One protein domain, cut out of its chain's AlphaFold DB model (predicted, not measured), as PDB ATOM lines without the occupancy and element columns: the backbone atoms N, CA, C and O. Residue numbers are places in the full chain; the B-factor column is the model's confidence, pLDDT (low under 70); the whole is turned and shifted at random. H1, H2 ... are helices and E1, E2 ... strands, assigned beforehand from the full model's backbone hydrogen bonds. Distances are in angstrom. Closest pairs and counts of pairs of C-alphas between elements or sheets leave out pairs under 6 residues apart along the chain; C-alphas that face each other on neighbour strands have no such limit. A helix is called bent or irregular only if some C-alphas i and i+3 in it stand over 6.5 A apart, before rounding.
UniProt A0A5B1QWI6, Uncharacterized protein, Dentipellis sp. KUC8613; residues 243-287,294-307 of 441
ATOM      1  N   ALA A 243     171.569 142.625 138.671       57.41
ATOM      2  CA  ALA A 243     170.245 143.245 138.688       57.41
ATOM      3  C   ALA A 243     169.213 142.363 139.408       57.41
ATOM      4  O   ALA A 243     168.431 142.875 140.205       57.41
ATOM      5  N   TYR A 244     169.253 141.040 139.212       57.22
ATOM      6  CA  TYR A 244     168.391 140.110 139.941       57.22
ATOM      7  C   TYR A 244     168.707 140.111 141.446       57.22
ATOM      8  O   TYR A 244     167.794 140.303 142.250       57.22
ATOM      9  N   HIS A 245     169.983 140.020 141.840       59.09
ATOM     10  CA  HIS A 245     170.396 140.135 143.245       59.09
ATOM     11  C   HIS A 245     170.029 141.490 143.865       59.09
ATOM     12  O   HIS A 245     169.537 141.521 144.989       59.09
ATOM     13  N   ASN A 246     170.198 142.596 143.137       60.06
ATOM     14  CA  ASN A 246     169.864 143.936 143.621       60.06
ATOM     15  C   ASN A 246     168.337 144.122 143.734       60.06
ATOM     16  O   ASN A 246     167.851 144.679 144.712       60.06
ATOM     17  N   SER A 247     167.553 143.544 142.815       59.94
ATOM     18  CA  SER A 247     166.089 143.500 142.945       59.94
ATOM     19  C   SER A 247     165.638 142.670 144.155       59.94
ATOM     20  O   SER A 247     164.736 143.091 144.876       59.94
ATOM     21  N   HIS A 248     166.307 141.550 144.453       59.59
ATOM     22  CA  HIS A 248     166.063 140.781 145.676       59.59
ATOM     23  C   HIS A 248     166.455 141.567 146.931       59.59
ATOM     24  O   HIS A 248     165.672 141.602 147.877       59.59
ATOM     25  N   ALA A 249     167.596 142.262 146.931       61.16
ATOM     26  CA  ALA A 249     167.990 143.145 148.026       61.16
ATOM     27  C   ALA A 249     166.947 144.254 148.262       61.16
ATOM     28  O   ALA A 249     166.583 144.514 149.406       61.16
ATOM     29  N   TYR A 250     166.395 144.840 147.194       59.91
ATOM     30  CA  TYR A 250     165.382 145.899 147.273       59.91
ATOM     31  C   TYR A 250     163.980 145.395 147.679       59.91
ATOM     32  O   TYR A 250     163.193 146.132 148.272       59.91
ATOM     33  N   VAL A 251     163.649 144.133 147.386       60.94
ATOM     34  CA  VAL A 251     162.411 143.477 147.856       60.94
ATOM     35  C   VAL A 251     162.541 143.024 149.315       60.94
ATOM     36  O   VAL A 251     161.595 143.161 150.091       60.94
ATOM     37  N   VAL A 252     163.715 142.532 149.720       62.78
ATOM     38  CA  VAL A 252     164.010 142.144 151.110       62.78
ATOM     39  C   VAL A 252     164.133 143.374 152.015       62.78
ATOM     40  O   VAL A 252     163.666 143.328 153.155       62.78
ATOM     41  N   SER A 253     164.678 144.493 151.522       62.91
ATOM     42  CA  SER A 253     164.733 145.759 152.268       62.91
ATOM     43  C   SER A 253     163.345 146.382 152.477       62.91
ATOM     44  O   SER A 253     163.105 146.937 153.551       62.91
ATOM     45  N   GLN A 254     162.415 146.207 151.526       63.84
ATOM     46  CA  GLN A 254     161.029 146.693 151.604       63.84
ATOM     47  C   GLN A 254     160.076 145.877 152.489       63.84
ATOM     48  O   GLN A 254     158.990 146.367 152.803       63.84
ATOM     49  N   GLN A 255     160.428 144.663 152.925       62.41
ATOM     50  CA  GLN A 255     159.644 144.035 153.996       62.41
ATOM     51  C   GLN A 255     159.717 144.904 155.268       62.41
ATOM     52  O   GLN A 255     160.708 145.600 155.458       62.41
ATOM     53  N   PRO A 256     158.721 144.903 156.171       65.50
ATOM     54  CA  PRO A 256     158.860 145.571 157.467       65.50
ATOM     55  C   PRO A 256     159.986 144.944 158.308       65.50
ATOM     56  O   PRO A 256     160.274 143.753 158.181       65.50
ATOM     57  N   LEU A 257     160.662 145.716 159.171       65.94
ATOM     58  CA  LEU A 257     161.514 145.103 160.207       65.94
ATOM     59  C   LEU A 257     160.619 144.266 161.133       65.94
ATOM     60  O   LEU A 257     159.456 144.610 161.343       65.94
ATOM     61  N   LEU A 258     161.144 143.166 161.675       68.44
ATOM     62  CA  LEU A 258     160.431 142.411 162.702       68.44
ATOM     63  C   LEU A 258     160.379 143.263 163.976       68.44
ATOM     64  O   LEU A 258     161.339 143.313 164.736       68.44
ATOM     65  N   THR A 259     159.253 143.943 164.197       75.38
ATOM     66  CA  THR A 259     159.011 144.794 165.376       75.38
ATOM     67  C   THR A 259     158.677 143.996 166.638       75.38
ATOM     68  O   THR A 259     158.342 144.585 167.657       75.38
ATOM     69  N   SER A 260     158.701 142.666 166.559       82.00
ATOM     70  CA  SER A 260     158.674 141.741 167.688       82.00
ATOM     71  C   SER A 260     159.137 140.363 167.218       82.00
ATOM     72  O   SER A 260     159.183 140.063 166.018       82.00
ATOM     73  N   TRP A 261     159.415 139.476 168.166       85.38
ATOM     74  CA  TRP A 261     159.746 138.072 167.912       85.38
ATOM     75  C   TRP A 261     158.568 137.229 167.376       85.38
ATOM     76  O   TRP A 261     158.733 136.041 167.085       85.38
ATOM     77  N   SER A 262     157.376 137.813 167.205       85.31
ATOM     78  CA  SER A 262     156.150 137.150 166.725       85.31
ATOM     79  C   SER A 262     155.690 135.941 167.561       85.31
ATOM     80  O   SER A 262     155.221 134.939 167.017       85.31
ATOM     81  N   LEU A 263     155.824 136.033 168.890       87.81
ATOM     82  CA  LEU A 263     155.350 135.002 169.815       87.81
ATOM     83  C   LEU A 263     153.824 134.838 169.691       87.81
ATOM     84  O   LEU A 263     153.106 135.835 169.645       87.81
ATOM     85  N   PRO A 264     153.300 133.600 169.686       89.38
ATOM     86  CA  PRO A 264     151.885 133.346 169.931       89.38
ATOM     87  C   PRO A 264     151.460 133.932 171.282       89.38
ATOM     88  O   PRO A 264     152.235 133.845 172.234       89.38
ATOM     89  N   ASP A 265     150.215 134.400 171.414       89.06
ATOM     90  CA  ASP A 265     149.666 135.026 172.637       89.06
ATOM     91  C   ASP A 265     149.995 134.252 173.925       89.06
ATOM     92  O   ASP A 265     150.260 134.818 174.982       89.06
ATOM     93  N   TYR A 266     150.013 132.919 173.841       87.69
ATOM     94  CA  TYR A 266     150.301 132.066 174.986       87.69
ATOM     95  C   TYR A 266     151.763 132.045 175.438       87.69
ATOM     96  O   TYR A 266     152.021 131.599 176.555       87.69
ATOM     97  N   LEU A 267     152.699 132.472 174.591       89.62
ATOM     98  CA  LEU A 267     154.110 132.669 174.914       89.62
ATOM     99  C   LEU A 267     154.453 134.150 175.127       89.62
ATOM    100  O   LEU A 267     155.560 134.417 175.567       89.62
ATOM    101  N   ALA A 268     153.535 135.097 174.888       88.81
ATOM    102  CA  ALA A 268     153.798 136.532 175.064       88.81
ATOM    103  C   ALA A 268     154.297 136.885 176.482       88.81
ATOM    104  O   ALA A 268     155.159 137.732 176.651       88.81
ATOM    105  N   HIS A 269     153.859 136.144 177.507       89.00
ATOM    106  CA  HIS A 269     154.379 136.283 178.873       89.00
ATOM    107  C   HIS A 269     155.891 136.005 179.023       89.00
ATOM    108  O   HIS A 269     156.453 136.365 180.050       89.00
ATOM    109  N   LEU A 270     156.550 135.376 178.041       89.25
ATOM    110  CA  LEU A 270     157.997 135.117 178.022       89.25
ATOM    111  C   LEU A 270     158.805 136.233 177.342       89.25
ATOM    112  O   LEU A 270     160.028 136.144 177.326       89.25
ATOM    113  N   GLU A 271     158.154 137.262 176.788       89.12
ATOM    114  CA  GLU A 271     158.803 138.376 176.077       89.12
ATOM    115  C   GLU A 271     159.907 139.033 176.922       89.12
ATOM    116  O   GLU A 271     161.023 139.199 176.445       89.12
ATOM    117  N   HIS A 272     159.653 139.243 178.219       88.62
ATOM    118  CA  HIS A 272     160.607 139.807 179.184       88.62
ATOM    119  C   HIS A 272     161.848 138.940 179.494       88.62
ATOM    120  O   HIS A 272     162.754 139.408 180.180       88.62
ATOM    121  N   ILE A 273     161.876 137.672 179.063       91.12
ATOM    122  CA  ILE A 273     163.010 136.743 179.249       91.12
ATOM    123  C   ILE A 273     163.866 136.679 177.971       91.12
ATOM    124  O   ILE A 273     164.957 136.109 177.964       91.12
ATOM    125  N   LEU A 274     163.387 137.247 176.860       87.06
ATOM    126  CA  LEU A 274     164.146 137.276 175.616       87.06
ATOM    127  C   LEU A 274     165.324 138.258 175.747       87.06
ATOM    128  O   LEU A 274     165.181 139.287 176.402       87.06
ATOM    129  N   PRO A 275     166.478 137.992 175.103       86.31
ATOM    130  CA  PRO A 275     167.646 138.876 175.193       86.31
ATOM    131  C   PRO A 275     167.400 140.317 174.718       86.31
ATOM    132  O   PRO A 275     168.170 141.213 175.053       86.31
ATOM    133  N   THR A 276     166.357 140.531 173.913       83.38
ATOM    134  CA  THR A 276     165.907 141.822 173.381       83.38
ATOM    135  C   THR A 276     164.397 141.786 173.133       83.38
ATOM    136  O   THR A 276     163.855 140.715 172.873       83.38
ATOM    137  N   ASP A 277     163.722 142.938 173.099       82.50
ATOM    138  CA  ASP A 277     162.282 143.024 172.760       82.50
ATOM    139  C   ASP A 277     161.998 142.695 171.280       82.50
ATOM    140  O   ASP A 277     160.950 142.160 170.909       82.50
ATOM    141  N   VAL A 278     162.962 142.995 170.405       80.69
ATOM    142  CA  VAL A 278     162.900 142.736 168.959       80.69
ATOM    143  C   VAL A 278     164.085 141.877 168.518       80.69
ATOM    144  O   VAL A 278     165.188 142.069 169.038       80.69
ATOM    145  N   PRO A 279     163.913 140.940 167.568       79.38
ATOM    146  CA  PRO A 279     165.017 140.123 167.080       79.38
ATOM    147  C   PRO A 279     166.052 141.013 166.383       79.38
ATOM    148  O   PRO A 279     165.745 141.667 165.382       79.38
ATOM    149  N   GLN A 280     167.278 141.038 166.908       76.56
ATOM    150  CA  GLN A 280     168.367 141.804 166.307       76.56
ATOM    151  C   GLN A 280     168.646 141.295 164.877       76.56
ATOM    152  O   GLN A 280     168.769 140.082 164.679       76.56
ATOM    153  N   PRO A 281     168.736 142.184 163.867       71.56
ATOM    154  CA  PRO A 281     169.250 141.824 162.550       71.56
ATOM    155  C   PRO A 281     170.674 141.278 162.668       71.56
ATOM    156  O   PRO A 281     171.482 141.817 163.423       71.56
ATOM    157  N   LEU A 282     170.985 140.224 161.919       71.31
ATOM    158  CA  LEU A 282     172.304 139.606 161.957       71.31
ATOM    159  C   LEU A 282     173.223 140.319 160.956       71.31
ATOM    160  O   LEU A 282     172.934 140.357 159.762       71.31
ATOM    161  N   GLU A 283     174.340 140.880 161.420       72.44
ATOM    162  CA  GLU A 283     175.379 141.396 160.521       72.44
ATOM    163  C   GLU A 283     176.123 140.230 159.858       72.44
ATOM    164  O   GLU A 283     177.141 139.748 160.357       72.44
ATOM    165  N   VAL A 284     175.624 139.767 158.710       67.88
ATOM    166  CA  VAL A 284     176.328 138.769 157.904       67.88
ATOM    167  C   VAL A 284     177.309 139.489 156.992       67.88
ATOM    168  O   VAL A 284     176.930 140.158 156.030       67.88
ATOM    169  N   ARG A 285     178.603 139.341 157.296       65.00
ATOM    170  CA  ARG A 285     179.685 139.799 156.423       65.00
ATOM    171  C   ARG A 285     179.655 138.983 155.133       65.00
ATOM    172  O   ARG A 285     180.007 137.804 155.141       65.00
ATOM    173  N   ALA A 286     179.257 139.610 154.028       61.31
ATOM    174  CA  ALA A 286     179.329 138.993 152.711       61.31
ATOM    175  C   ALA A 286     180.768 138.518 152.442       61.31
ATOM    176  O   ALA A 286     181.721 139.291 152.557       61.31
ATOM    177  N   SER A 287     180.934 137.235 152.110       55.91
ATOM    178  CA  SER A 287     182.248 136.645 151.827       55.91
ATOM    179  C   SER A 287     182.711 137.046 150.420       55.91
ATOM    180  O   SER A 287     182.586 136.299 149.452       55.91
ATOM    181  N   ARG A 294     178.129 146.210 154.916       54.66
ATOM    182  CA  ARG A 294     177.547 145.341 155.942       54.66
ATOM    183  C   ARG A 294     176.090 145.058 155.574       54.66
ATOM    184  O   ARG A 294     175.194 145.829 155.916       54.66
ATOM    185  N   SER A 295     175.841 143.951 154.881       59.06
ATOM    186  CA  SER A 295     174.486 143.455 154.661       59.06
ATOM    187  C   SER A 295     173.876 143.023 155.995       59.06
ATOM    188  O   SER A 295     174.140 141.928 156.486       59.06
ATOM    189  N   LEU A 296     173.057 143.901 156.578       62.03
ATOM    190  CA  LEU A 296     172.189 143.585 157.710       62.03
ATOM    191  C   LEU A 296     171.160 142.544 157.254       62.03
ATOM    192  O   LEU A 296     170.154 142.887 156.623       62.03
ATOM    193  N   GLU A 297     171.404 141.268 157.553       65.94
ATOM    194  CA  GLU A 297     170.428 140.221 157.293       65.94
ATOM    195  C   GLU A 297     169.257 140.408 158.259       65.94
ATOM    196  O   GLU A 297     169.391 140.380 159.487       65.94
ATOM    197  N   ARG A 298     168.083 140.666 157.682       64.75
ATOM    198  CA  ARG A 298     166.852 140.921 158.428       64.75
ATOM    199  C   ARG A 298     166.563 139.712 159.319       64.75
ATOM    200  O   ARG A 298     166.477 138.600 158.807       64.75
ATOM    201  N   GLY A 299     166.416 139.940 160.628       63.25
ATOM    202  CA  GLY A 299     166.366 138.875 161.636       63.25
ATOM    203  C   GLY A 299     165.448 137.707 161.253       63.25
ATOM    204  O   GLY A 299     164.337 137.905 160.754       63.25
ATOM    205  N   VAL A 300     165.917 136.477 161.477       70.31
ATOM    206  CA  VAL A 300     165.203 135.261 161.066       70.31
ATOM    207  C   VAL A 300     163.859 135.169 161.789       70.31
ATOM    208  O   VAL A 300     163.798 135.111 163.017       70.31
ATOM    209  N   LYS A 301     162.758 135.096 161.031       74.06
ATOM    210  CA  LYS A 301     161.423 134.907 161.609       74.06
ATOM    211  C   LYS A 301     161.305 133.520 162.242       74.06
ATOM    212  O   LYS A 301     161.075 132.526 161.551       74.06
ATOM    213  N   ILE A 302     161.400 133.462 163.567       82.12
ATOM    214  CA  ILE A 302     161.250 132.218 164.323       82.12
ATOM    215  C   ILE A 302     159.813 131.704 164.211       82.12
ATOM    216  O   ILE A 302     158.840 132.359 164.589       82.12
ATOM    217  N   LYS A 303     159.682 130.485 163.686       86.88
ATOM    218  CA  LYS A 303     158.408 129.770 163.620       86.88
ATOM    219  C   LYS A 303     158.146 129.072 164.950       86.88
ATOM    220  O   LYS A 303     158.446 127.890 165.117       86.88
ATOM    221  N   TRP A 304     157.543 129.803 165.878       86.62
ATOM    222  CA  TRP A 304     157.056 129.238 167.131       86.62
ATOM    223  C   TRP A 304     156.065 128.086 166.884       86.62
ATOM    224  O   TRP A 304     155.284 128.135 165.922       86.62
ATOM    225  N   PRO A 305     156.041 127.053 167.748       85.12
ATOM    226  CA  PRO A 305     154.960 126.078 167.751       85.12
ATOM    227  C   PRO A 305     153.614 126.804 167.843       85.12
ATOM    228  O   PRO A 305     153.435 127.671 168.686       85.12
ATOM    229  N   SER A 306     152.649 126.463 166.986       80.62
ATOM    230  CA  SER A 306     151.329 127.121 167.007       80.62
ATOM    231  C   SER A 306     150.394 126.556 168.081       80.62
ATOM    232  O   SER A 306     149.329 127.111 168.337       80.62
ATOM    233  N   LYS A 307     150.760 125.423 168.692       87.88
ATOM    234  CA  LYS A 307     149.962 124.709 169.691       87.88
ATOM    235  C   LYS A 307     150.806 124.462 170.938       87.88
ATOM    236  O   LYS A 307     151.893 123.891 170.840       87.88
TER     237      LYS A 307
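This is residues 243 to 287 and 294 to 307 of the 441 residues of an uncharacterized protein of Dentipellis sp. KUC8613 (UniProt A0A5B1QWI6). This is a loose, drawn-out piece of chain with the helix H1 at one end, the short helix H2 at the other, and a small ribbon of two antiparallel strands, E1 and E2, set to one side between them. Residues 243 to 248 of H1 stick out free, while one long stretch with no named element, residues 255 to 267, runs between H1 and H2. The printed part has 59 residues, with two named helices and two named strands in the order H1, H2, E1, E2, and under half of the residues, 24, are in these elements. The class is mixed, helices and strands. The whole is loose, with a radius of gyration of the C-alphas of 14.2 A, and its spans of 43 by 20 by 17 A give the outline of a rod.

H1, residues 243 to 254, has its residues 243 to 248 standing free, with no C-alpha 8 or more residues away along the chain within 10 A. H2, residues 268 to 273, is apart from H1. E1, residues 282 to 284, is apart from H1 as well. E2, residues 295 to 297, is apart from both H1 and H2. E1 and E2 are antiparallel neighbours, with 136 degrees between their directions. Their C-alphas 283 and 296 face each other at 4.8 A. N 297 and O 282, at 2.8 A, and N 282 and O 297, at 2.9 A, are within hydrogen-bond range. In H1 every O i to N i+4 pair is within hydrogen-bond range; in H2 0 of 2 are, beside 2 of 3 O i to N i+3 pairs.

H1 begins at C-alpha 243, at (170.245, 143.245, 138.688), and covers 16.2 A from first to last C-alpha. H2 begins at C-alpha 268, at (153.798, 136.532, 175.064), and covers 10.1 A; it is irregular, with C-alphas 269 and 272 7.2 A apart. E1 and E2 have three residues and 5.8 A each, and E2 ends at C-alpha 297, at (170.428, 140.221, 157.293).

The two C-alphas farthest apart are those of Ala 243 and His 269, at 43.8 A. The link from H1 to H2, residues 255 to 267, is long, and the link from H2 to E1 is short. The link from E1 to E2 runs across the cut: residues 288 to 293 are not printed, and C-alphas 287 and 294 are 10.7 A apart. The mean pLDDT of the printed part is 73.9; it is under 70 in residues 243 to 258, 284 to 287 and 294 to 299 of this predicted model.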